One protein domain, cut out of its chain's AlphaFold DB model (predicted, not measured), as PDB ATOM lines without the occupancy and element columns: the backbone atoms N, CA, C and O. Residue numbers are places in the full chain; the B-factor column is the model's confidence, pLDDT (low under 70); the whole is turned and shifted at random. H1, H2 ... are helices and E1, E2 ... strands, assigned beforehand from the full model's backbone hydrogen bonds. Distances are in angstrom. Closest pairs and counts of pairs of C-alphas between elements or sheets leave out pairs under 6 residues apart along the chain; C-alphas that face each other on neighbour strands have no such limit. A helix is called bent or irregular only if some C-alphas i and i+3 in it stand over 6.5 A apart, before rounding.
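AT A GLANCE: This is residues 261 to 360 and 388 to 459 of the 460 residues of an uncharacterized protein of Powellomyces hirtus (UniProt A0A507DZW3). The chain is wound in stacked turns, a short solenoid: the strands E1 to E6 stand side by side, parallel, as one wall, and H1, the unnamed residues 305 to 321, H2 and H3 make the return side of the turns. Past E6 the winding ends in a cap of E7, which runs against E6, with H4 and H5. The printed part has 172 residues with five named helices and seven named strands, in the order E1 H1 E2 E3 H2 E4 E5 H3 E6 H4 E7 H5. The sheet's order is E1 E2 E3 E4 E5 E6 E7, mixed, and the class is mixed, helices and strands. The whole is compact, with a radius of gyration of the C-alphas of 15.5 A, and rounded, spanning 43 by 34 by 31 A.

IN THESE COORDINATES: Find C-alpha 264 at (15.575, 3.682, -17.324); there E1 begins and runs to residue 268. After residues 269 to 284 you reach H1, residues 285 to 293, and then E2, residues 300 to 304. E3, residues 322 to 330, is 16.9 A from first to last C-alpha and bends by 103 degrees at residue 327. H2, residues 332 to 342, measures 15.3 A. E4, residues 348 to 356, starts at C-alpha 348 (26.947, -4.246, -15.394), is 16.4 A long and bends by 110 degrees at residue 353. Beyond the cut, E5, residues 395 to 404, is 16.1 A long and bends by 123 degrees at residue 401. H3, residues 406 to 415, measures 14.3 A, and E6 is residues 421 to 424. H4, residues 429 to 438, measures 14.9 A and is irregular: C-alphas 434 and 437 are 7.3 A apart. E7 is residues 448 to 450, and H5, residues 453 to 457, ends at C-alpha 457 (39.933, -15.266, -6.854).

HOW THE PARTS SIT: Start at the edge strand E1, parallel to E2 at 11 degrees, with N 267 and O 302 at 2.8 A. E2 and E3 are parallel, with N 303 and O 324 at 2.9 A. Look next at E3 and E4, parallel, with N 325 and O 350 at 2.8 A. E4 and E5 are parallel, with N 351 and O 397 at 2.8 A. E5 and E6 are parallel, with N 398 and O 423 at 2.8 A. E6 and the edge strand E7 are antiparallel at 155 degrees, with N 450 and O 422 at 2.9 A. The sheet is twisted. Three strand-helix-strand units, two parallel neighbour strands with a helix between, have right-handed crossovers: E1, H1, E2; E3, H2, E4; and E5, H3, E6. H1, H2 and H3 are on the sheet but only graze it. H2 and H3 touch, closest at the C-alphas of Glu 332 and Leu 411, 7.2 A, at a shallow tilt of 29 degrees, the same way. H1 is apart from H2. H4 is on the sheet at a height over the sheet of 8.2 A. H5 is not on it, and is close but not clearly touching H3, with the closest C-alphas, Leu 413 and Arg 457, 7.1 A apart. Every O i to N i+4 pair is within hydrogen-bond range in H1, H2, H3 and H5, and 4 of 6 in H4.

THE WHOLE: The two C-alphas farthest apart, those of Cys 294 and Lys 437, are 44.4 A apart. Residues 361 to 387 are not printed, and C-alphas 360 and 388 lie 18.8 A apart across the cut. Of the links that are printed whole, E1 to H1 and E2 to E3 are long. The mean pLDDT of the printed part is 85.9; look for values under 70 at residues 269 to 286 and residue 360.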
ATOM      1  N   THR A 261       6.460   0.578 -20.506       81.00
ATOM      2  CA  THR A 261       7.368   1.145 -21.521       81.00
ATOM      3  C   THR A 261       8.640   1.762 -20.927       81.00
ATOM      4  O   THR A 261       9.549   2.136 -21.669       81.00
ATOM      5  N   VAL A 262       8.732   1.868 -19.597       82.94
ATOM      6  CA  VAL A 262       9.857   2.505 -18.896       82.94
ATOM      7  C   VAL A 262      11.076   1.584 -18.880       82.94
ATOM      8  O   VAL A 262      11.021   0.488 -18.329       82.94
ATOM      9  N   ARG A 263      12.193   2.058 -19.452       86.19
ATOM     10  CA  ARG A 263      13.463   1.308 -19.532       86.19
ATOM     11  C   ARG A 263      14.562   1.804 -18.594       86.19
ATOM     12  O   ARG A 263      15.397   0.993 -18.216       86.19
ATOM     13  N   ASP A 264      14.579   3.088 -18.233       87.31
ATOM     14  CA  ASP A 264      15.575   3.682 -17.324       87.31
ATOM     15  C   ASP A 264      14.876   4.428 -16.183       87.31
ATOM     16  O   ASP A 264      14.129   5.393 -16.400       87.31
ATOM     17  N   LEU A 265      15.129   3.974 -14.959       88.19
ATOM     18  CA  LEU A 265      14.558   4.523 -13.744       88.19
ATOM     19  C   LEU A 265      15.646   4.833 -12.716       88.19
ATOM     20  O   LEU A 265      16.471   3.994 -12.371       88.19
ATOM     21  N   SER A 266      15.576   6.037 -12.154       88.44
ATOM     22  CA  SER A 266      16.337   6.452 -10.985       88.44
ATOM     23  C   SER A 266      15.400   6.646  -9.799       88.44
ATOM     24  O   SER A 266      14.485   7.466  -9.867       88.44
ATOM     25  N   PHE A 267      15.657   5.938  -8.708       84.81
ATOM     26  CA  PHE A 267      14.937   6.035  -7.446       84.81
ATOM     27  C   PHE A 267      15.855   6.606  -6.356       84.81
ATOM     28  O   PHE A 267      16.972   6.129  -6.190       84.81
ATOM     29  N   SER A 268      15.390   7.622  -5.624       82.81
ATOM     30  CA  SER A 268      16.094   8.198  -4.469       82.81
ATOM     31  C   SER A 268      15.367   7.802  -3.188       82.81
ATOM     32  O   SER A 268      14.224   8.212  -2.986       82.81
ATOM     33  N   GLY A 269      16.015   6.999  -2.342       64.94
ATOM     34  CA  GLY A 269      15.468   6.548  -1.056       64.94
ATOM     35  C   GLY A 269      15.484   7.627   0.028       64.94
ATOM     36  O   GLY A 269      14.696   7.565   0.971       64.94
ATOM     37  N   THR A 270      16.338   8.638  -0.129       64.62
ATOM     38  CA  THR A 270      16.453   9.799   0.761       64.62
ATOM     39  C   THR A 270      16.307  11.105  -0.021       64.62
ATOM     40  O   THR A 270      16.498  11.156  -1.241       64.62
ATOM     41  N   THR A 271      15.944  12.178   0.688       55.34
ATOM     42  CA  THR A 271      15.943  13.555   0.159       55.34
ATOM     43  C   THR A 271      17.312  14.228   0.230       55.34
ATOM     44  O   THR A 271      17.523  15.224  -0.456       55.34
ATOM     45  N   ASP A 272      18.226  13.698   1.044       61.78
ATOM     46  CA  ASP A 272      19.622  14.114   1.138       61.78
ATOM     47  C   ASP A 272      20.524  12.886   0.890       61.78
ATOM     48  O   ASP A 272      20.426  11.908   1.635       61.78
ATOM     49  N   PRO A 273      21.364  12.887  -0.161       55.66
ATOM     50  CA  PRO A 273      22.253  11.768  -0.466       55.66
ATOM     51  C   PRO A 273      23.438  11.652   0.507       55.66
ATOM     52  O   PRO A 273      24.088  10.612   0.533       55.66
ATOM     53  N   ASN A 274      23.727  12.687   1.308       58.34
ATOM     54  CA  ASN A 274      24.858  12.689   2.244       58.34
ATOM     55  C   ASN A 274      24.513  12.096   3.620       58.34
ATOM     56  O   ASN A 274      25.413  11.839   4.418       58.34
ATOM     57  N   THR A 275      23.227  11.877   3.911       55.84
ATOM     58  CA  THR A 275      22.756  11.232   5.142       55.84
ATOM     59  C   THR A 275      22.193   9.843   4.822       55.84
ATOM     60  O   THR A 275      21.001   9.710   4.531       55.84
ATOM     61  N   PRO A 276      23.018   8.772   4.860       52.03
ATOM     62  CA  PRO A 276      22.511   7.415   4.680       52.03
ATOM     63  C   PRO A 276      21.478   7.116   5.770       52.03
ATOM     64  O   PRO A 276      21.769   7.210   6.967       52.03
ATOM     65  N   THR A 277      20.250   6.763   5.376       50.72
ATOM     66  CA  THR A 277      19.202   6.392   6.337       50.72
ATOM     67  C   THR A 277      19.480   5.016   6.924       50.72
ATOM     68  O   THR A 277      18.903   4.016   6.493       50.72
ATOM     69  N   ARG A 278      20.339   4.985   7.943       43.78
ATOM     70  CA  ARG A 278      20.523   3.847   8.844       43.78
ATOM     71  C   ARG A 278      19.243   3.630   9.646       43.78
ATOM     72  O   ARG A 278      19.039   4.257  10.683       43.78
ATOM     73  N   GLY A 279      18.349   2.773   9.156       43.38
ATOM     74  CA  GLY A 279      17.124   2.461   9.886       43.38
ATOM     75  C   GLY A 279      16.167   1.487   9.202       43.38
ATOM     76  O   GLY A 279      15.784   1.666   8.049       43.38
ATOM     77  N   LEU A 280      15.668   0.545  10.008       40.34
ATOM     78  CA  LEU A 280      14.552  -0.385   9.744       40.34
ATOM     79  C   LEU A 280      13.226   0.283   9.322       40.34
ATOM     80  O   LEU A 280      12.267  -0.400   8.977       40.34
ATOM     81  N   LEU A 281      13.151   1.614   9.384       44.31
ATOM     82  CA  LEU A 281      11.955   2.419   9.142       44.31
ATOM     83  C   LEU A 281      12.021   3.200   7.824       44.31
ATOM     84  O   LEU A 281      11.361   4.225   7.687       44.31
ATOM     85  N   ASN A 282      12.801   2.739   6.844       53.84
ATOM     86  CA  ASN A 282      12.746   3.291   5.496       53.84
ATOM     87  C   ASN A 282      11.421   2.841   4.821       53.84
ATOM     88  O   ASN A 282      11.297   1.675   4.432       53.84
ATOM     89  N   PRO A 283      10.407   3.721   4.656       56.22
ATOM     90  CA  PRO A 283       9.089   3.311   4.158       56.22
ATOM     91  C   PRO A 283       9.115   2.937   2.669       56.22
ATOM     92  O   PRO A 283       8.123   2.438   2.136       56.22
ATOM     93  N   TRP A 284      10.233   3.187   1.984       64.62
ATOM     94  CA  TRP A 284      10.351   3.100   0.539       64.62
ATOM     95  C   TRP A 284      10.635   1.687   0.013       64.62
ATOM     96  O   TRP A 284      10.475   1.463  -1.185       64.62
ATOM     97  N   ALA A 285      10.985   0.710   0.856       64.81
ATOM     98  CA  ALA A 285      11.249  -0.666   0.404       64.81
ATOM     99  C   ALA A 285      10.035  -1.303  -0.301       64.81
ATOM    100  O   ALA A 285      10.133  -1.802  -1.422       64.81
ATOM    101  N   SER A 286       8.856  -1.213   0.325       66.94
ATOM    102  CA  SER A 286       7.590  -1.690  -0.254       66.94
ATOM    103  C   SER A 286       7.207  -0.919  -1.523       66.94
ATOM    104  O   SER A 286       6.596  -1.469  -2.439       66.94
ATOM    105  N   HIS A 287       7.607   0.349  -1.594       73.88
ATOM    106  CA  HIS A 287       7.320   1.263  -2.691       73.88
ATOM    107  C   HIS A 287       8.187   0.957  -3.923       73.88
ATOM    108  O   HIS A 287       7.679   0.942  -5.045       73.88
ATOM    109  N   LEU A 288       9.472   0.646  -3.718       80.62
ATOM    110  CA  LEU A 288      10.398   0.230  -4.770       80.62
ATOM    111  C   LEU A 288      10.017  -1.137  -5.351       80.62
ATOM    112  O   LEU A 288      10.014  -1.289  -6.574       80.62
ATOM    113  N   TYR A 289       9.639  -2.105  -4.508       82.88
ATOM    114  CA  TYR A 289       9.132  -3.399  -4.976       82.88
ATOM    115  C   TYR A 289       7.926  -3.221  -5.911       82.88
ATOM    116  O   TYR A 289       7.919  -3.740  -7.024       82.88
ATOM    117  N   LEU A 290       6.925  -2.429  -5.507       77.38
ATOM    118  CA  LEU A 290       5.742  -2.183  -6.337       77.38
ATOM    119  C   LEU A 290       6.072  -1.450  -7.632       77.38
ATOM    120  O   LEU A 290       5.565  -1.824  -8.688       77.38
ATOM    121  N   LEU A 291       6.926  -0.427  -7.570       80.88
ATOM    122  CA  LEU A 291       7.329   0.309  -8.759       80.88
ATOM    123  C   LEU A 291       8.069  -0.590  -9.755       80.88
ATOM    124  O   LEU A 291       7.779  -0.537 -10.948       80.88
ATOM    125  N   THR A 292       8.994  -1.426  -9.280       85.81
ATOM    126  CA  THR A 292       9.753  -2.335 -10.152       85.81
ATOM    127  C   THR A 292       8.862  -3.439 -10.713       85.81
ATOM    128  O   THR A 292       8.951  -3.742 -11.897       85.81
ATOM    129  N   ASN A 293       7.887  -3.922  -9.937       84.75
ATOM    130  CA  ASN A 293       6.859  -4.848 -10.416       84.75
ATOM    131  C   ASN A 293       5.944  -4.233 -11.500       84.75
ATOM    132  O   ASN A 293       5.405  -4.952 -12.335       84.75
ATOM    133  N   CYS A 294       5.780  -2.904 -11.523       81.31
ATOM    134  CA  CYS A 294       5.047  -2.191 -12.580       81.31
ATOM    135  C   CYS A 294       5.881  -1.932 -13.850       81.31
ATOM    136  O   CYS A 294       5.311  -1.518 -14.863       81.31
ATOM    137  N   CYS A 295       7.202  -2.139 -13.801       86.06
ATOM    138  CA  CYS A 295       8.150  -1.840 -14.879       86.06
ATOM    139  C   CYS A 295       8.951  -3.106 -15.270       86.06
ATOM    140  O   CYS A 295      10.162  -3.140 -15.068       86.06
ATOM    141  N   PRO A 296       8.316  -4.164 -15.817       86.44
ATOM    142  CA  PRO A 296       8.997  -5.437 -16.095       86.44
ATOM    143  C   PRO A 296      10.108  -5.328 -17.156       86.44
ATOM    144  O   PRO A 296      11.090  -6.061 -17.090       86.44
ATOM    145  N   ASN A 297       9.985  -4.374 -18.084       87.94
ATOM    146  CA  ASN A 297      10.922  -4.139 -19.192       87.94
ATOM    147  C   ASN A 297      12.046  -3.143 -18.817       87.94
ATOM    148  O   ASN A 297      12.592  -2.435 -19.673       87.94
ATOM    149  N   LEU A 298      12.329  -3.002 -17.517       91.50
ATOM    150  CA  LEU A 298      13.333  -2.074 -17.009       91.50
ATOM    151  C   LEU A 298      14.733  -2.609 -17.319       91.50
ATOM    152  O   LEU A 298      15.115  -3.662 -16.821       91.50
ATOM    153  N   ARG A 299      15.507  -1.853 -18.103       95.12
ATOM    154  CA  ARG A 299      16.883  -2.196 -18.500       95.12
ATOM    155  C   ARG A 299      17.940  -1.542 -17.629       95.12
ATOM    156  O   ARG A 299      19.026  -2.091 -17.489       95.12
ATOM    157  N   ARG A 300      17.626  -0.385 -17.047       95.62
ATOM    158  CA  ARG A 300      18.512   0.358 -16.158       95.62
ATOM    159  C   ARG A 300      17.791   0.789 -14.892       95.62
ATOM    160  O   ARG A 300      16.750   1.444 -14.952       95.62
ATOM    161  N   LEU A 301      18.390   0.462 -13.754       95.38
ATOM    162  CA  LEU A 301      17.922   0.836 -12.427       95.38
ATOM    163  C   LEU A 301      19.044   1.575 -11.706       95.38
ATOM    164  O   LEU A 301      20.157   1.074 -11.583       95.38
ATOM    165  N   HIS A 302      18.743   2.777 -11.229       94.19
ATOM    166  CA  HIS A 302      19.643   3.574 -10.411       94.19
ATOM    167  C   HIS A 302      19.028   3.796  -9.033       94.19
ATOM    168  O   HIS A 302      18.035   4.514  -8.916       94.19
ATOM    169  N   LEU A 303      19.608   3.185  -8.006       91.94
ATOM    170  CA  LEU A 303      19.220   3.362  -6.611       91.94
ATOM    171  C   LEU A 303      20.160   4.383  -5.970       91.94
ATOM    172  O   LEU A 303      21.372   4.229  -6.068       91.94
ATOM    173  N   VAL A 304      19.603   5.419  -5.342       89.62
ATOM    174  CA  VAL A 304      20.356   6.483  -4.660       89.62
ATOM    175  C   VAL A 304      19.984   6.500  -3.181       89.62
ATOM    176  O   VAL A 304      18.793   6.506  -2.854       89.62
ATOM    177  N   GLY A 305      20.974   6.489  -2.286       83.62
ATOM    178  CA  GLY A 305      20.774   6.571  -0.833       83.62
ATOM    179  C   GLY A 305      19.949   5.418  -0.249       83.62
ATOM    180  O   GLY A 305      19.225   5.598   0.727       83.62
ATOM    181  N   CYS A 306      19.969   4.244  -0.884       83.38
ATOM    182  CA  CYS A 306      19.176   3.091  -0.452       83.38
ATOM    183  C   CYS A 306      20.012   2.166   0.441       83.38
ATOM    184  O   CYS A 306      21.071   1.711   0.020       83.38
ATOM    185  N   SER A 307      19.519   1.853   1.642       84.06
ATOM    186  CA  SER A 307      20.064   0.765   2.465       84.06
ATOM    187  C   SER A 307      19.523  -0.565   1.932       84.06
ATOM    188  O   SER A 307      18.308  -0.752   1.822       84.06
ATOM    189  N   LEU A 308      20.429  -1.448   1.522       86.69
ATOM    190  CA  LEU A 308      20.159  -2.730   0.880       86.69
ATOM    191  C   LEU A 308      20.478  -3.841   1.882       86.69
ATOM    192  O   LEU A 308      21.477  -4.537   1.752       86.69
ATOM    193  N   ALA A 309      19.635  -3.953   2.906       79.81
ATOM    194  CA  ALA A 309      19.734  -4.969   3.953       79.81
ATOM    195  C   ALA A 309      18.639  -6.042   3.803       79.81
ATOM    196  O   ALA A 309      17.805  -5.975   2.901       79.81
ATOM    197  N   TRP A 310      18.571  -7.006   4.724       75.31
ATOM    198  CA  TRP A 310      17.633  -8.146   4.707       75.31
ATOM    199  C   TRP A 310      16.133  -7.822   4.492       75.31
ATOM    200  O   TRP A 310      15.367  -8.667   4.007       75.31
ATOM    201  N   TRP A 311      15.689  -6.608   4.846       71.31
ATOM    202  CA  TRP A 311      14.315  -6.122   4.653       71.31
ATOM    203  C   TRP A 311      14.061  -5.519   3.264       71.31
ATOM    204  O   TRP A 311      12.900  -5.272   2.915       71.31
ATOM    205  N   PHE A 312      15.104  -5.295   2.463       81.94
ATOM    206  CA  PHE A 312      15.008  -4.845   1.080       81.94
ATOM    207  C   PHE A 312      14.259  -5.878   0.225       81.94
ATOM    208  O   PHE A 312      14.354  -7.089   0.434       81.94
ATOM    209  N   ARG A 313      13.469  -5.409  -0.745       82.38
ATOM    210  CA  ARG A 313      12.760  -6.263  -1.706       82.38
ATOM    211  C   ARG A 313      12.722  -5.566  -3.057       82.38
ATOM    212  O   ARG A 313      12.372  -4.391  -3.144       82.38
ATOM    213  N   LEU A 314      13.022  -6.323  -4.102       87.81
ATOM    214  CA  LEU A 314      12.970  -5.890  -5.491       87.81
ATOM    215  C   LEU A 314      12.073  -6.867  -6.265       87.81
ATOM    216  O   LEU A 314      11.946  -8.031  -5.885       87.81
ATOM    217  N   ALA A 315      11.382  -6.398  -7.303       88.38
ATOM    218  CA  ALA A 315      10.662  -7.308  -8.190       88.38
ATOM    219  C   ALA A 315      11.646  -8.115  -9.055       88.38
ATOM    220  O   ALA A 315      12.807  -7.731  -9.203       88.38
ATOM    221  N   LYS A 316      11.181  -9.214  -9.662       92.75
ATOM    222  CA  LYS A 316      12.011  -9.998 -10.588       92.75
ATOM    223  C   LYS A 316      12.162  -9.249 -11.913       92.75
ATOM    224  O   LYS A 316      11.236  -9.216 -12.718       92.75
ATOM    225  N   LEU A 317      13.325  -8.631 -12.113       93.44
ATOM    226  CA  LEU A 317      13.663  -7.787 -13.258       93.44
ATOM    227  C   LEU A 317      14.609  -8.541 -14.198       93.44
ATOM    228  O   LEU A 317      15.828  -8.396 -14.134       93.44
ATOM    229  N   VAL A 318      14.034  -9.381 -15.060       93.44
ATOM    230  CA  VAL A 318      14.797 -10.274 -15.953       93.44
ATOM    231  C   VAL A 318      15.482  -9.510 -17.097       93.44
ATOM    232  O   VAL A 318      16.537  -9.932 -17.555       93.44
ATOM    233  N   GLU A 319      14.929  -8.370 -17.530       93.81
ATOM    234  CA  GLU A 319      15.519  -7.523 -18.585       93.81
ATOM    235  C   GLU A 319      16.534  -6.479 -18.073       93.81
ATOM    236  O   GLU A 319      17.054  -5.694 -18.872       93.81
ATOM    237  N   LEU A 320      16.818  -6.434 -16.765       96.62
ATOM    238  CA  LEU A 320      17.695  -5.417 -16.184       96.62
ATOM    239  C   LEU A 320      19.150  -5.684 -16.558       96.62
ATOM    240  O   LEU A 320      19.712  -6.659 -16.094       96.62
ATOM    241  N   GLN A 321      19.763  -4.806 -17.349       97.06
ATOM    242  CA  GLN A 321      21.151  -4.914 -17.816       97.06
ATOM    243  C   GLN A 321      22.108  -4.106 -16.927       97.06
ATOM    244  O   GLN A 321      23.151  -4.618 -16.521       97.06
ATOM    245  N   ASP A 322      21.712  -2.879 -16.575       97.19
ATOM    246  CA  ASP A 322      22.510  -1.926 -15.804       97.19
ATOM    247  C   ASP A 322      21.908  -1.720 -14.405       97.19
ATOM    248  O   ASP A 322      20.834  -1.120 -14.264       97.19
ATOM    249  N   LEU A 323      22.631  -2.119 -13.358       97.12
ATOM    250  CA  LEU A 323      22.316  -1.743 -11.980       97.12
ATOM    251  C   LEU A 323      23.350  -0.736 -11.468       97.12
ATOM    252  O   LEU A 323      24.553  -0.987 -11.490       97.12
ATOM    253  N   VAL A 324      22.882   0.420 -11.005       96.56
ATOM    254  CA  VAL A 324      23.723   1.481 -10.442       96.56
ATOM    255  C   VAL A 324      23.277   1.760  -9.006       96.56
ATOM    256  O   VAL A 324      22.094   1.998  -8.767       96.56
ATOM    257  N   LEU A 325      24.221   1.736  -8.070       95.00
ATOM    258  CA  LEU A 325      24.034   1.912  -6.634       95.00
ATOM    259  C   LEU A 325      24.854   3.132  -6.183       95.00
ATOM    260  O   LEU A 325      26.079   3.062  -6.112       95.00
ATOM    261  N   GLU A 326      24.197   4.261  -5.930       92.94
ATOM    262  CA  GLU A 326      24.819   5.529  -5.520       92.94
ATOM    263  C   GLU A 326      24.549   5.787  -4.033       92.94
ATOM    264  O   GLU A 326      23.396   5.864  -3.609       92.94
ATOM    265  N   GLY A 327      25.600   5.897  -3.215       89.56
ATOM    266  CA  GLY A 327      25.463   6.101  -1.767       89.56
ATOM    267  C   GLY A 327      24.675   4.996  -1.046       89.56
ATOM    268  O   GLY A 327      23.970   5.276  -0.077       89.56
ATOM    269  N   CYS A 328      24.731   3.759  -1.543       89.69
ATOM    270  CA  CYS A 328      24.041   2.613  -0.951       89.69
ATOM    271  C   CYS A 328      24.913   1.902   0.096       89.69
ATOM    272  O   CYS A 328      26.109   1.724  -0.113       89.69
ATOM    273  N   GLU A 329      24.300   1.455   1.192       88.75
ATOM    274  CA  GLU A 329      24.898   0.474   2.111       88.75
ATOM    275  C   GLU A 329      24.440  -0.921   1.646       88.75
ATOM    276  O   GLU A 329      23.235  -1.139   1.508       88.75
ATOM    277  N   LEU A 330      25.373  -1.836   1.365       91.00
ATOM    278  CA  LEU A 330      25.109  -3.185   0.853       91.00
ATOM    279  C   LEU A 330      25.769  -4.238   1.752       91.00
ATOM    280  O   LEU A 330      26.993  -4.262   1.890       91.00
ATOM    281  N   ASP A 331      24.947  -5.109   2.333       90.06
ATOM    282  CA  ASP A 331      25.391  -6.292   3.075       90.06
ATOM    283  C   ASP A 331      25.229  -7.579   2.242       90.06
ATOM    284  O   ASP A 331      24.724  -7.562   1.112       90.06
ATOM    285  N   GLU A 332      25.655  -8.711   2.806       90.56
ATOM    286  CA  GLU A 332      25.504 -10.033   2.192       90.56
ATOM    287  C   GLU A 332      24.057 -10.350   1.786       90.56
ATOM    288  O   GLU A 332      23.815 -10.813   0.666       90.56
ATOM    289  N   THR A 333      23.090 -10.048   2.653       89.25
ATOM    290  CA  THR A 333      21.684 -10.367   2.383       89.25
ATOM    291  C   THR A 333      21.141  -9.473   1.268       89.25
ATOM    292  O   THR A 333      20.388  -9.926   0.409       89.25
ATOM    293  N   GLY A 334      21.546  -8.203   1.230       90.75
ATOM    294  CA  GLY A 334      21.235  -7.282   0.145       90.75
ATOM    295  C   GLY A 334      21.771  -7.751  -1.200       90.75
ATOM    296  O   GLY A 334      21.043  -7.712  -2.195       90.75
ATOM    297  N   LEU A 335      23.018  -8.228  -1.239       92.75
ATOM    298  CA  LEU A 335      23.634  -8.734  -2.466       92.75
ATOM    299  C   LEU A 335      22.938 -10.016  -2.951       92.75
ATOM    300  O   LEU A 335      22.701 -10.161  -4.149       92.75
ATOM    301  N   GLU A 336      22.533 -10.897  -2.035       92.31
ATOM    302  CA  GLU A 336      21.710 -12.072  -2.336       92.31
ATOM    303  C   GLU A 336      20.322 -11.691  -2.883       92.31
ATOM    304  O   GLU A 336      19.906 -12.199  -3.924       92.31
ATOM    305  N   ILE A 337      19.626 -10.735  -2.255       91.12
ATOM    306  CA  ILE A 337      18.320 -10.237  -2.724       91.12
ATOM    307  C   ILE A 337      18.442  -9.624  -4.128       91.12
ATOM    308  O   ILE A 337      17.563  -9.832  -4.972       91.12
ATOM    309  N   LEU A 338      19.522  -8.885  -4.407       94.44
ATOM    310  CA  LEU A 338      19.811  -8.372  -5.748       94.44
ATOM    311  C   LEU A 338      20.060  -9.511  -6.746       94.44
ATOM    312  O   LEU A 338      19.481  -9.485  -7.837       94.44
ATOM    313  N   ALA A 339      20.845 -10.526  -6.376       94.50
ATOM    314  CA  ALA A 339      21.102 -11.695  -7.214       94.50
ATOM    315  C   ALA A 339      19.798 -12.449  -7.549       94.50
ATOM    316  O   ALA A 339      19.530 -12.725  -8.720       94.50
ATOM    317  N   GLU A 340      18.928 -12.690  -6.559       92.81
ATOM    318  CA  GLU A 340      17.643 -13.385  -6.751       92.81
ATOM    319  C   GLU A 340      16.688 -12.596  -7.660       92.81
ATOM    320  O   GLU A 340      15.953 -13.165  -8.476       92.81
ATOM    321  N   SER A 341      16.697 -11.268  -7.515       93.00
ATOM    322  CA  SER A 341      15.741 -10.376  -8.173       93.00
ATOM    323  C   SER A 341      16.155  -9.993  -9.594       93.00
ATOM    324  O   SER A 341      15.299  -9.892 -10.471       93.00
ATOM    325  N   CYS A 342      17.446  -9.768  -9.847       95.12
ATOM    326  CA  CYS A 342      17.930  -9.254 -11.135       95.12
ATOM    327  C   CYS A 342      19.221  -9.910 -11.659       95.12
ATOM    328  O   CYS A 342      19.609  -9.645 -12.798       95.12
ATOM    329  N   GLY A 343      19.850 -10.831 -10.918       92.31
ATOM    330  CA  GLY A 343      21.119 -11.460 -11.317       92.31
ATOM    331  C   GLY A 343      21.078 -12.238 -12.639       92.31
ATOM    332  O   GLY A 343      22.104 -12.387 -13.302       92.31
ATOM    333  N   LYS A 344      19.887 -12.672 -13.075       94.00
ATOM    334  CA  LYS A 344      19.668 -13.311 -14.386       94.00
ATOM    335  C   LYS A 344      19.775 -12.363 -15.585       94.00
ATOM    336  O   LYS A 344      19.929 -12.860 -16.694       94.00
ATOM    337  N   GLY A 345      19.648 -11.053 -15.379       94.31
ATOM    338  CA  GLY A 345      19.724 -10.045 -16.440       94.31
ATOM    339  C   GLY A 345      20.973  -9.170 -16.361       94.31
ATOM    340  O   GLY A 345      21.524  -8.811 -17.402       94.31
ATOM    341  N   VAL A 346      21.416  -8.825 -15.143       97.44
ATOM    342  CA  VAL A 346      22.395  -7.746 -14.929       97.44
ATOM    343  C   VAL A 346      23.749  -8.105 -15.527       97.44
ATOM    344  O   VAL A 346      24.358  -9.103 -15.153       97.44
ATOM    345  N   GLN A 347      24.216  -7.248 -16.435       97.56
ATOM    346  CA  GLN A 347      25.498  -7.343 -17.133       97.56
ATOM    347  C   GLN A 347      26.543  -6.409 -16.526       97.56
ATOM    348  O   GLN A 347      27.725  -6.762 -16.486       97.56
ATOM    349  N   GLN A 348      26.101  -5.249 -16.026       97.50
ATOM    350  CA  GLN A 348      26.947  -4.246 -15.394       97.50
ATOM    351  C   GLN A 348      26.401  -3.815 -14.025       97.50
ATOM    352  O   GLN A 348      25.267  -3.346 -13.908       97.50
ATOM    353  N   LEU A 349      27.254  -3.892 -13.000       97.50
ATOM    354  CA  LEU A 349      26.993  -3.377 -11.655       97.50
ATOM    355  C   LEU A 349      27.919  -2.189 -11.366       97.50
ATOM    356  O   LEU A 349      29.140  -2.300 -11.453       97.50
ATOM    357  N   THR A 350      27.349  -1.026 -11.054       97.25
ATOM    358  CA  THR A 350      28.106   0.211 -10.813       97.25
ATOM    359  C   THR A 350      27.866   0.739  -9.405       97.25
ATOM    360  O   THR A 350      26.740   1.097  -9.078       97.25
ATOM    361  N   PHE A 351      28.922   0.869  -8.611       95.88
ATOM    362  CA  PHE A 351      28.918   1.512  -7.301       95.88
ATOM    363  C   PHE A 351      29.392   2.967  -7.421       95.88
ATOM    364  O   PHE A 351      30.353   3.257  -8.140       95.88
ATOM    365  N   VAL A 352      28.707   3.891  -6.746       93.69
ATOM    366  CA  VAL A 352      29.001   5.331  -6.762       93.69
ATOM    367  C   VAL A 352      28.925   5.877  -5.338       93.69
ATOM    368  O   VAL A 352      27.909   6.426  -4.913       93.69
ATOM    369  N   GLY A 353      29.997   5.687  -4.573       90.06
ATOM    370  CA  GLY A 353      29.968   5.928  -3.135       90.06
ATOM    371  C   GLY A 353      29.176   4.855  -2.387       90.06
ATOM    372  O   GLY A 353      28.661   3.906  -2.980       90.06
ATOM    373  N   GLY A 354      29.055   5.034  -1.074       87.81
ATOM    374  CA  GLY A 354      28.448   4.037  -0.197       87.81
ATOM    375  C   GLY A 354      29.439   2.957   0.234       87.81
ATOM    376  O   GLY A 354      30.650   3.099   0.053       87.81
ATOM    377  N   GLU A 355      28.912   1.894   0.829       90.38
ATOM    378  CA  GLU A 355      29.686   0.886   1.547       90.38
ATOM    379  C   GLU A 355      29.202  -0.519   1.181       90.38
ATOM    380  O   GLU A 355      28.008  -0.803   1.276       90.38
ATOM    381  N   VAL A 356      30.124  -1.395   0.781       91.31
ATOM    382  CA  VAL A 356      29.878  -2.839   0.668       91.31
ATOM    383  C   VAL A 356      30.621  -3.516   1.808       91.31
ATOM    384  O   VAL A 356      31.829  -3.315   1.929       91.31
ATOM    385  N   ARG A 357      29.904  -4.301   2.615       88.19
ATOM    386  CA  ARG A 357      30.475  -5.098   3.708       88.19
ATOM    387  C   ARG A 357      30.378  -6.580   3.381       88.19
ATOM    388  O   ARG A 357      29.304  -7.059   3.014       88.19
ATOM    389  N   GLY A 358      31.473  -7.307   3.565       81.81
ATOM    390  CA  GLY A 358      31.402  -8.762   3.677       81.81
ATOM    391  C   GLY A 358      30.765  -9.192   5.001       81.81
ATOM    392  O   GLY A 358      30.743  -8.424   5.963       81.81
ATOM    393  N   GLY A 359      30.261 -10.427   5.058       74.50
ATOM    394  CA  GLY A 359      29.935 -11.061   6.336       74.50
ATOM    395  C   GLY A 359      31.186 -11.201   7.213       74.50
ATOM    396  O   GLY A 359      32.304 -11.287   6.698       74.50
ATOM    397  N   GLU A 360      31.006 -11.208   8.533       66.31
ATOM    398  CA  GLU A 360      32.094 -11.503   9.470       66.31
ATOM    399  C   GLU A 360      32.583 -12.939   9.226       66.31
ATOM    400  O   GLU A 360      31.784 -13.880   9.234       66.31
ATOM    401  N   VAL A 388      22.943 -18.063  -4.583       92.69
ATOM    402  CA  VAL A 388      22.282 -17.136  -5.502       92.69
ATOM    403  C   VAL A 388      23.333 -16.229  -6.145       92.69
ATOM    404  O   VAL A 388      24.023 -15.469  -5.468       92.69
ATOM    405  N   THR A 389      23.460 -16.325  -7.468       95.62
ATOM    406  CA  THR A 389      24.541 -15.713  -8.256       95.62
ATOM    407  C   THR A 389      24.022 -14.729  -9.309       95.62
ATOM    408  O   THR A 389      22.843 -14.715  -9.669       95.62
ATOM    409  N   PHE A 390      24.938 -13.922  -9.844       96.38
ATOM    410  CA  PHE A 390      24.780 -13.063 -11.014       96.38
ATOM    411  C   PHE A 390      25.420 -13.731 -12.251       96.38
ATOM    412  O   PHE A 390      26.529 -13.362 -12.643       96.38
ATOM    413  N   PRO A 391      24.772 -14.722 -12.897       95.81
ATOM    414  CA  PRO A 391      25.355 -15.440 -14.035       95.81
ATOM    415  C   PRO A 391      25.650 -14.559 -15.258       95.81
ATOM    416  O   PRO A 391      26.470 -14.947 -16.084       95.81
ATOM    417  N   CYS A 392      25.004 -13.396 -15.402       96.75
ATOM    418  CA  CYS A 392      25.233 -12.490 -16.535       96.75
ATOM    419  C   CYS A 392      26.194 -11.328 -16.232       96.75
ATOM    420  O   CYS A 392      26.556 -10.599 -17.156       96.75
ATOM    421  N   LEU A 393      26.619 -11.146 -14.974       97.75
ATOM    422  CA  LEU A 393      27.432  -9.999 -14.568       97.75
ATOM    423  C   LEU A 393      28.861 -10.166 -15.078       97.75
ATOM    424  O   LEU A 393      29.603 -11.021 -14.604       97.75
ATOM    425  N   THR A 394      29.239  -9.322 -16.035       97.06
ATOM    426  CA  THR A 394      30.555  -9.345 -16.692       97.06
ATOM    427  C   THR A 394      31.422  -8.153 -16.299       97.06
ATOM    428  O   THR A 394      32.649  -8.262 -16.335       97.06
ATOM    429  N   HIS A 395      30.805  -7.036 -15.901       97.62
ATOM    430  CA  HIS A 395      31.488  -5.774 -15.621       97.62
ATOM    431  C   HIS A 395      31.074  -5.177 -14.274       97.62
ATOM    432  O   HIS A 395      29.894  -4.934 -14.018       97.62
ATOM    433  N   ILE A 396      32.061  -4.842 -13.445       97.31
ATOM    434  CA  ILE A 396      31.875  -4.026 -12.242       97.31
ATOM    435  C   ILE A 396      32.554  -2.669 -12.429       97.31
ATOM    436  O   ILE A 396      33.638  -2.566 -13.008       97.31
ATOM    437  N   SER A 397      31.913  -1.606 -11.941       96.56
ATOM    438  CA  SER A 397      32.468  -0.253 -11.953       96.56
ATOM    439  C   SER A 397      32.348   0.408 -10.585       96.56
ATOM    440  O   SER A 397      31.246   0.625 -10.100       96.56
ATOM    441  N   ILE A 398      33.477   0.718  -9.953       95.94
ATOM    442  CA  ILE A 398      33.557   1.241  -8.585       95.94
ATOM    443  C   ILE A 398      34.080   2.675  -8.650       95.94
ATOM    444  O   ILE A 398      35.270   2.925  -8.848       95.94
ATOM    445  N   LYS A 399      33.174   3.645  -8.538       93.25
ATOM    446  CA  LYS A 399      33.527   5.068  -8.611       93.25
ATOM    447  C   LYS A 399      34.002   5.593  -7.258       93.25
ATOM    448  O   LYS A 399      33.915   4.904  -6.239       93.25
ATOM    449  N   SER A 400      34.538   6.811  -7.276       82.69
ATOM    450  CA  SER A 400      35.132   7.473  -6.116       82.69
ATOM    451  C   SER A 400      34.222   7.457  -4.881       82.69
ATOM    452  O   SER A 400      32.996   7.439  -4.981       82.69
ATOM    453  N   HIS A 401      34.854   7.454  -3.706       86.56
ATOM    454  CA  HIS A 401      34.214   7.405  -2.383       86.56
ATOM    455  C   HIS A 401      33.451   6.114  -2.041       86.56
ATOM    456  O   HIS A 401      32.862   6.048  -0.966       86.56
ATOM    457  N   THR A 402      33.472   5.082  -2.891       90.50
ATOM    458  CA  THR A 402      32.950   3.759  -2.514       90.50
ATOM    459  C   THR A 402      33.945   3.064  -1.584       90.50
ATOM    460  O   THR A 402      35.116   2.911  -1.948       90.50
ATOM    461  N   THR A 403      33.498   2.622  -0.409       90.81
ATOM    462  CA  THR A 403      34.284   1.779   0.503       90.81
ATOM    463  C   THR A 403      33.880   0.319   0.331       90.81
ATOM    464  O   THR A 403      32.745  -0.052   0.612       90.81
ATOM    465  N   ILE A 404      34.812  -0.502  -0.152       92.25
ATOM    466  CA  ILE A 404      34.654  -1.953  -0.295       92.25
ATOM    467  C   ILE A 404      35.829  -2.586   0.446       92.25
ATOM    468  O   ILE A 404      36.985  -2.260   0.157       92.25
ATOM    469  N   ASP A 405      35.527  -3.431   1.426       88.50
ATOM    470  CA  ASP A 405      36.501  -4.238   2.157       88.50
ATOM    471  C   ASP A 405      36.880  -5.510   1.369       88.50
ATOM    472  O   ASP A 405      36.290  -5.845   0.340       88.50
ATOM    473  N   LEU A 406      37.924  -6.220   1.810       87.50
ATOM    474  CA  LEU A 406      38.383  -7.436   1.120       87.50
ATOM    475  C   LEU A 406      37.337  -8.559   1.160       87.50
ATOM    476  O   LEU A 406      37.210  -9.305   0.188       87.50
ATOM    477  N   SER A 407      36.585  -8.651   2.257       89.31
ATOM    478  CA  SER A 407      35.488  -9.598   2.459       89.31
ATOM    479  C   SER A 407      34.287  -9.268   1.565       89.31
ATOM    480  O   SER A 407      33.765 -10.163   0.911       89.31
ATOM    481  N   GLY A 408      33.890  -8.000   1.441       91.44
ATOM    482  CA  GLY A 408      32.837  -7.542   0.531       91.44
ATOM    483  C   GLY A 408      33.230  -7.652  -0.941       91.44
ATOM    484  O   GLY A 408      32.386  -7.952  -1.784       91.44
ATOM    485  N   LEU A 409      34.516  -7.500  -1.269       92.44
ATOM    486  CA  LEU A 409      35.024  -7.828  -2.601       92.44
ATOM    487  C   LEU A 409      34.906  -9.333  -2.883       92.44
ATOM    488  O   LEU A 409      34.342  -9.697  -3.914       92.44
ATOM    489  N   LYS A 410      35.362 -10.193  -1.959       91.94
ATOM    490  CA  LYS A 410      35.254 -11.660  -2.064       91.94
ATOM    491  C   LYS A 410      33.800 -12.099  -2.262       91.94
ATOM    492  O   LYS A 410      33.479 -12.775  -3.233       91.94
ATOM    493  N   LEU A 411      32.906 -11.579  -1.424       91.88
ATOM    494  CA  LEU A 411      31.456 -11.769  -1.475       91.88
ATOM    495  C   LEU A 411      30.850 -11.468  -2.863       91.88
ATOM    496  O   LEU A 411      29.943 -12.175  -3.314       91.88
ATOM    497  N   ILE A 412      31.344 -10.428  -3.548       93.94
ATOM    498  CA  ILE A 412      30.933 -10.102  -4.920       93.94
ATOM    499  C   ILE A 412      31.544 -11.081  -5.934       93.94
ATOM    500  O   ILE A 412      30.827 -11.522  -6.832       93.94
ATOM    501  N   LEU A 413      32.829 -11.437  -5.809       94.19
ATOM    502  CA  LEU A 413      33.498 -12.388  -6.710       94.19
ATOM    503  C   LEU A 413      32.835 -13.773  -6.685       94.19
ATOM    504  O   LEU A 413      32.591 -14.340  -7.753       94.19
ATOM    505  N   ASP A 414      32.499 -14.267  -5.491       92.75
ATOM    506  CA  ASP A 414      31.854 -15.565  -5.260       92.75
ATOM    507  C   ASP A 414      30.444 -15.611  -5.867       92.75
ATOM    508  O   ASP A 414      30.036 -16.607  -6.469       92.75
ATOM    509  N   ARG A 415      29.698 -14.501  -5.774       93.88
ATOM    510  CA  ARG A 415      28.363 -14.386  -6.380       93.88
ATOM    511  C   ARG A 415      28.389 -14.038  -7.873       93.88
ATOM    512  O   ARG A 415      27.340 -14.124  -8.507       93.88
ATOM    513  N   ALA A 416      29.528 -13.686  -8.470       96.38
ATOM    514  CA  ALA A 416      29.631 -13.244  -9.866       96.38
ATOM    515  C   ALA A 416      30.553 -14.158 -10.705       96.38
ATOM    516  O   ALA A 416      31.649 -13.744 -11.085       96.38
ATOM    517  N   PRO A 417      30.137 -15.400 -11.039       95.00
ATOM    518  CA  PRO A 417      31.015 -16.405 -11.652       95.00
ATOM    519  C   PRO A 417      31.596 -15.983 -13.013       95.00
ATOM    520  O   PRO A 417      32.757 -16.269 -13.292       95.00
ATOM    521  N   ASN A 418      30.849 -15.217 -13.814       96.12
ATOM    522  CA  ASN A 418      31.260 -14.776 -15.155       96.12
ATOM    523  C   ASN A 418      31.835 -13.342 -15.193       96.12
ATOM    524  O   ASN A 418      31.903 -12.722 -16.258       96.12
ATOM    525  N   LEU A 419      32.251 -12.801 -14.043       96.94
ATOM    526  CA  LEU A 419      32.858 -11.476 -13.953       96.94
ATOM    527  C   LEU A 419      34.207 -11.432 -14.688       96.94
ATOM    528  O   LEU A 419      35.155 -12.105 -14.296       96.94
ATOM    529  N   CYS A 420      34.295 -10.599 -15.725       95.25
ATOM    530  CA  CYS A 420      35.475 -10.480 -16.586       95.25
ATOM    531  C   CYS A 420      36.308  -9.223 -16.296       95.25
ATOM    532  O   CYS A 420      37.519  -9.229 -16.502       95.25
ATOM    533  N   THR A 421      35.671  -8.132 -15.853       95.50
ATOM    534  CA  THR A 421      36.340  -6.830 -15.710       95.50
ATOM    535  C   THR A 421      35.868  -6.078 -14.473       95.50
ATOM    536  O   THR A 421      34.669  -5.846 -14.293       95.50
ATOM    537  N   ILE A 422      36.818  -5.604 -13.665       96.31
ATOM    538  CA  ILE A 422      36.574  -4.638 -12.587       96.31
ATOM    539  C   ILE A 422      37.253  -3.322 -12.971       96.31
ATOM    540  O   ILE A 422      38.468  -3.259 -13.147       96.31
ATOM    541  N   SER A 423      36.461  -2.261 -13.101       95.19
ATOM    542  CA  SER A 423      36.935  -0.886 -13.291       95.19
ATOM    543  C   SER A 423      36.793  -0.112 -11.984       95.19
ATOM    544  O   SER A 423      35.750  -0.211 -11.336       95.19
ATOM    545  N   TYR A 424      37.803   0.656 -11.572       94.62
ATOM    546  CA  TYR A 424      37.704   1.447 -10.343       94.62
ATOM    547  C   TYR A 424      38.491   2.766 -10.374       94.62
ATOM    548  O   TYR A 424      39.458   2.908 -11.124       94.62
ATOM    549  N   SER A 425      38.067   3.744  -9.560       92.06
ATOM    550  CA  SER A 425      38.824   4.992  -9.357       92.06
ATOM    551  C   SER A 425      39.961   4.794  -8.341       92.06
ATOM    552  O   SER A 425      39.700   4.252  -7.263       92.06
ATOM    553  N   PRO A 426      41.187   5.301  -8.586       87.56
ATOM    554  CA  PRO A 426      42.274   5.301  -7.601       87.56
ATOM    555  C   PRO A 426      41.937   6.061  -6.304       87.56
ATOM    556  O   PRO A 426      42.583   5.829  -5.282       87.56
ATOM    557  N   ASP A 427      40.891   6.898  -6.297       89.12
ATOM    558  CA  ASP A 427      40.360   7.535  -5.080       89.12
ATOM    559  C   ASP A 427      39.898   6.518  -4.019       89.12
ATOM    560  O   ASP A 427      39.886   6.819  -2.823       89.12
ATOM    561  N   CYS A 428      39.534   5.298  -4.431       88.69
ATOM    562  CA  CYS A 428      39.186   4.184  -3.549       88.69
ATOM    563  C   CYS A 428      40.452   3.569  -2.923       88.69
ATOM    564  O   CYS A 428      40.794   2.420  -3.192       88.69
ATOM    565  N   LYS A 429      41.158   4.339  -2.082       86.69
ATOM    566  CA  LYS A 429      42.507   4.030  -1.558       86.69
ATOM    567  C   LYS A 429      42.686   2.606  -1.018       86.69
ATOM    568  O   LYS A 429      43.693   1.977  -1.329       86.69
ATOM    569  N   ALA A 430      41.733   2.105  -0.226       85.12
ATOM    570  CA  ALA A 430      41.797   0.759   0.353       85.12
ATOM    571  C   ALA A 430      41.769  -0.327  -0.737       85.12
ATOM    572  O   ALA A 430      42.665  -1.163  -0.803       85.12
ATOM    573  N   LEU A 431      40.805  -0.230  -1.658       87.25
ATOM    574  CA  LEU A 431      40.694  -1.121  -2.810       87.25
ATOM    575  C   LEU A 431      41.916  -1.001  -3.734       87.25
ATOM    576  O   LEU A 431      42.433  -2.010  -4.204       87.25
ATOM    577  N   HIS A 432      42.414   0.218  -3.965       89.62
ATOM    578  CA  HIS A 432      43.588   0.454  -4.799       89.62
ATOM    579  C   HIS A 432      44.840  -0.226  -4.228       89.62
ATOM    580  O   HIS A 432      45.540  -0.906  -4.971       89.62
ATOM    581  N   ALA A 433      45.091  -0.109  -2.920       87.19
ATOM    582  CA  ALA A 433      46.222  -0.769  -2.265       87.19
ATOM    583  C   ALA A 433      46.187  -2.305  -2.416       87.19
ATOM    584  O   ALA A 433      47.237  -2.931  -2.562       87.19
ATOM    585  N   SER A 434      44.991  -2.902  -2.427       85.81
ATOM    586  CA  SER A 434      44.796  -4.341  -2.642       85.81
ATOM    587  C   SER A 434      44.906  -4.754  -4.115       85.81
ATOM    588  O   SER A 434      45.538  -5.764  -4.422       85.81
ATOM    589  N   LEU A 435      44.313  -3.983  -5.033       88.81
ATOM    590  CA  LEU A 435      44.168  -4.353  -6.446       88.81
ATOM    591  C   LEU A 435      45.304  -3.895  -7.365       88.81
ATOM    592  O   LEU A 435      45.415  -4.429  -8.467       88.81
ATOM    593  N   VAL A 436      46.172  -2.965  -6.945       87.69
ATOM    594  CA  VAL A 436      47.224  -2.381  -7.807       87.69
ATOM    595  C   VAL A 436      48.121  -3.428  -8.487       87.69
ATOM    596  O   VAL A 436      48.554  -3.220  -9.616       87.69
ATOM    597  N   LYS A 437      48.337  -4.591  -7.857       86.81
ATOM    598  CA  LYS A 437      49.126  -5.712  -8.407       86.81
ATOM    599  C   LYS A 437      48.475  -6.414  -9.611       86.81
ATOM    600  O   LYS A 437      49.174  -7.099 -10.350       86.81
ATOM    601  N   PHE A 438      47.165  -6.257  -9.800       87.25
ATOM    602  CA  PHE A 438      46.362  -6.889 -10.861       87.25
ATOM    603  C   PHE A 438      45.847  -5.878 -11.893       87.25
ATOM    604  O   PHE A 438      45.060  -6.232 -12.772       87.25
ATOM    605  N   CYS A 439      46.257  -4.615 -11.763       87.44
ATOM    606  CA  CYS A 439      45.807  -3.533 -12.621       87.44
ATOM    607  C   CYS A 439      46.669  -3.392 -13.867       87.44
ATOM    608  O   CYS A 439      47.897  -3.362 -13.801       87.44
ATOM    609  N   GLU A 440      46.004  -3.176 -14.994       85.81
ATOM    610  CA  GLU A 440      46.622  -2.496 -16.124       85.81
ATOM    611  C   GLU A 440      46.891  -1.019 -15.766       85.81
ATOM    612  O   GLU A 440      46.185  -0.451 -14.918       85.81
ATOM    613  N   PRO A 441      47.904  -0.377 -16.384       75.88
ATOM    614  CA  PRO A 441      48.159   1.049 -16.193       75.88
ATOM    615  C   PRO A 441      46.896   1.866 -16.486       75.88
ATOM    616  O   PRO A 441      46.158   1.576 -17.427       75.88
ATOM    617  N   ALA A 442      46.640   2.881 -15.659       77.62
ATOM    618  CA  ALA A 442      45.415   3.665 -15.753       77.62
ATOM    619  C   ALA A 442      45.295   4.358 -17.122       77.62
ATOM    620  O   ALA A 442      46.248   4.967 -17.610       77.62
ATOM    621  N   ASN A 443      44.099   4.299 -17.710       79.69
ATOM    622  CA  ASN A 443      43.786   5.024 -18.944       79.69
ATOM    623  C   ASN A 443      43.867   6.549 -18.722       79.69
ATOM    624  O   ASN A 443      43.851   7.016 -17.585       79.69
ATOM    625  N   GLU A 444      43.829   7.342 -19.798       74.88
ATOM    626  CA  GLU A 444      43.854   8.823 -19.763       74.88
ATOM    627  C   GLU A 444      42.808   9.464 -18.821       74.88
ATOM    628  O   GLU A 444      42.971  10.595 -18.374       74.88
ATOM    629  N   GLN A 445      41.736   8.735 -18.493       78.00
ATOM    630  CA  GLN A 445      40.681   9.144 -17.556       78.00
ATOM    631  C   GLN A 445      40.995   8.831 -16.077       78.00
ATOM    632  O   GLN A 445      40.132   9.010 -15.221       78.00
ATOM    633  N   GLY A 446      42.187   8.313 -15.767       84.12
ATOM    634  CA  GLY A 446      42.601   7.913 -14.419       84.12
ATOM    635  C   GLY A 446      41.949   6.629 -13.894       84.12
ATOM    636  O   GLY A 446      42.097   6.322 -12.718       84.12
ATOM    637  N   ILE A 447      41.228   5.873 -14.727       89.12
ATOM    638  CA  ILE A 447      40.512   4.653 -14.318       89.12
ATOM    639  C   ILE A 447      41.465   3.452 -14.345       89.12
ATOM    640  O   ILE A 447      42.074   3.170 -15.380       89.12
ATOM    641  N   CYS A 448      41.542   2.718 -13.232       90.69
ATOM    642  CA  CYS A 448      42.240   1.435 -13.135       90.69
ATOM    643  C   CYS A 448      41.344   0.295 -13.646       90.69
ATOM    644  O   CYS A 448      40.139   0.278 -13.376       90.69
ATOM    645  N   LEU A 449      41.933  -0.668 -14.361       93.00
ATOM    646  CA  LEU A 449      41.240  -1.831 -14.921       93.00
ATOM    647  C   LEU A 449      41.912  -3.130 -14.468       93.00
ATOM    648  O   LEU A 449      43.099  -3.335 -14.710       93.00
ATOM    649  N   VAL A 450      41.131  -4.026 -13.865       92.38
ATOM    650  CA  VAL A 450      41.524  -5.404 -13.547       92.38
ATOM    651  C   VAL A 450      40.794  -6.338 -14.507       92.38
ATOM    652  O   VAL A 450      39.570  -6.459 -14.441       92.38
ATOM    653  N   LYS A 451      41.553  -6.990 -15.397       89.94
ATOM    654  CA  LYS A 451      41.050  -8.033 -16.316       89.94
ATOM    655  C   LYS A 451      41.332  -9.455 -15.826       89.94
ATOM    656  O   LYS A 451      40.610 -10.379 -16.176       89.94
ATOM    657  N   ASN A 452      42.372  -9.652 -15.011       88.75
ATOM    658  CA  ASN A 452      42.698 -10.964 -14.445       88.75
ATOM    659  C   ASN A 452      41.899 -11.212 -13.153       88.75
ATOM    660  O   ASN A 452      42.449 -11.216 -12.053       88.75
ATOM    661  N   VAL A 453      40.579 -11.359 -13.295       91.25
ATOM    662  CA  VAL A 453      39.663 -11.604 -12.168       91.25
ATOM    663  C   VAL A 453      39.882 -12.998 -11.564       91.25
ATOM    664  O   VAL A 453      39.785 -13.159 -10.351       91.25
ATOM    665  N   ASP A 454      40.270 -13.994 -12.362       89.25
ATOM    666  CA  ASP A 454      40.554 -15.343 -11.853       89.25
ATOM    667  C   ASP A 454      41.816 -15.397 -10.982       89.25
ATOM    668  O   ASP A 454      41.819 -16.061  -9.947       89.25
ATOM    669  N   GLY A 455      42.858 -14.632 -11.323       86.75
ATOM    670  CA  GLY A 455      44.023 -14.460 -10.454       86.75
ATOM    671  C   GLY A 455      43.681 -13.783  -9.122       86.75
ATOM    672  O   GLY A 455      44.287 -14.102  -8.104       86.75
ATOM    673  N   LEU A 456      42.678 -12.898  -9.103       88.50
ATOM    674  CA  LEU A 456      42.183 -12.271  -7.873       88.50
ATOM    675  C   LEU A 456      41.429 -13.274  -6.979       88.50
ATOM    676  O   LEU A 456      41.620 -13.257  -5.766       88.50
ATOM    677  N   ARG A 457      40.643 -14.185  -7.571       88.25
ATOM    678  CA  ARG A 457      39.933 -15.266  -6.854       88.25
ATOM    679  C   ARG A 457      40.865 -16.274  -6.176       88.25
ATOM    680  O   ARG A 457      40.487 -16.854  -5.171       88.25
ATOM    681  N   GLN A 458      42.063 -16.500  -6.716       84.38
ATOM    682  CA  GLN A 458      43.030 -17.475  -6.178       84.38
ATOM    683  C   GLN A 458      43.820 -16.975  -4.956       84.38
ATOM    684  O   GLN A 458      44.604 -17.728  -4.384       84.38
ATOM    685  N   ILE A 459      43.670 -15.699  -4.594       71.88
ATOM    686  CA  ILE A 459      44.479 -15.012  -3.572       71.88
ATOM    687  C   ILE A 459      43.658 -14.727  -2.297       71.88
ATOM    688  O   ILE A 459      44.192 -14.195  -1.321       71.88
TER     689      ILE A 459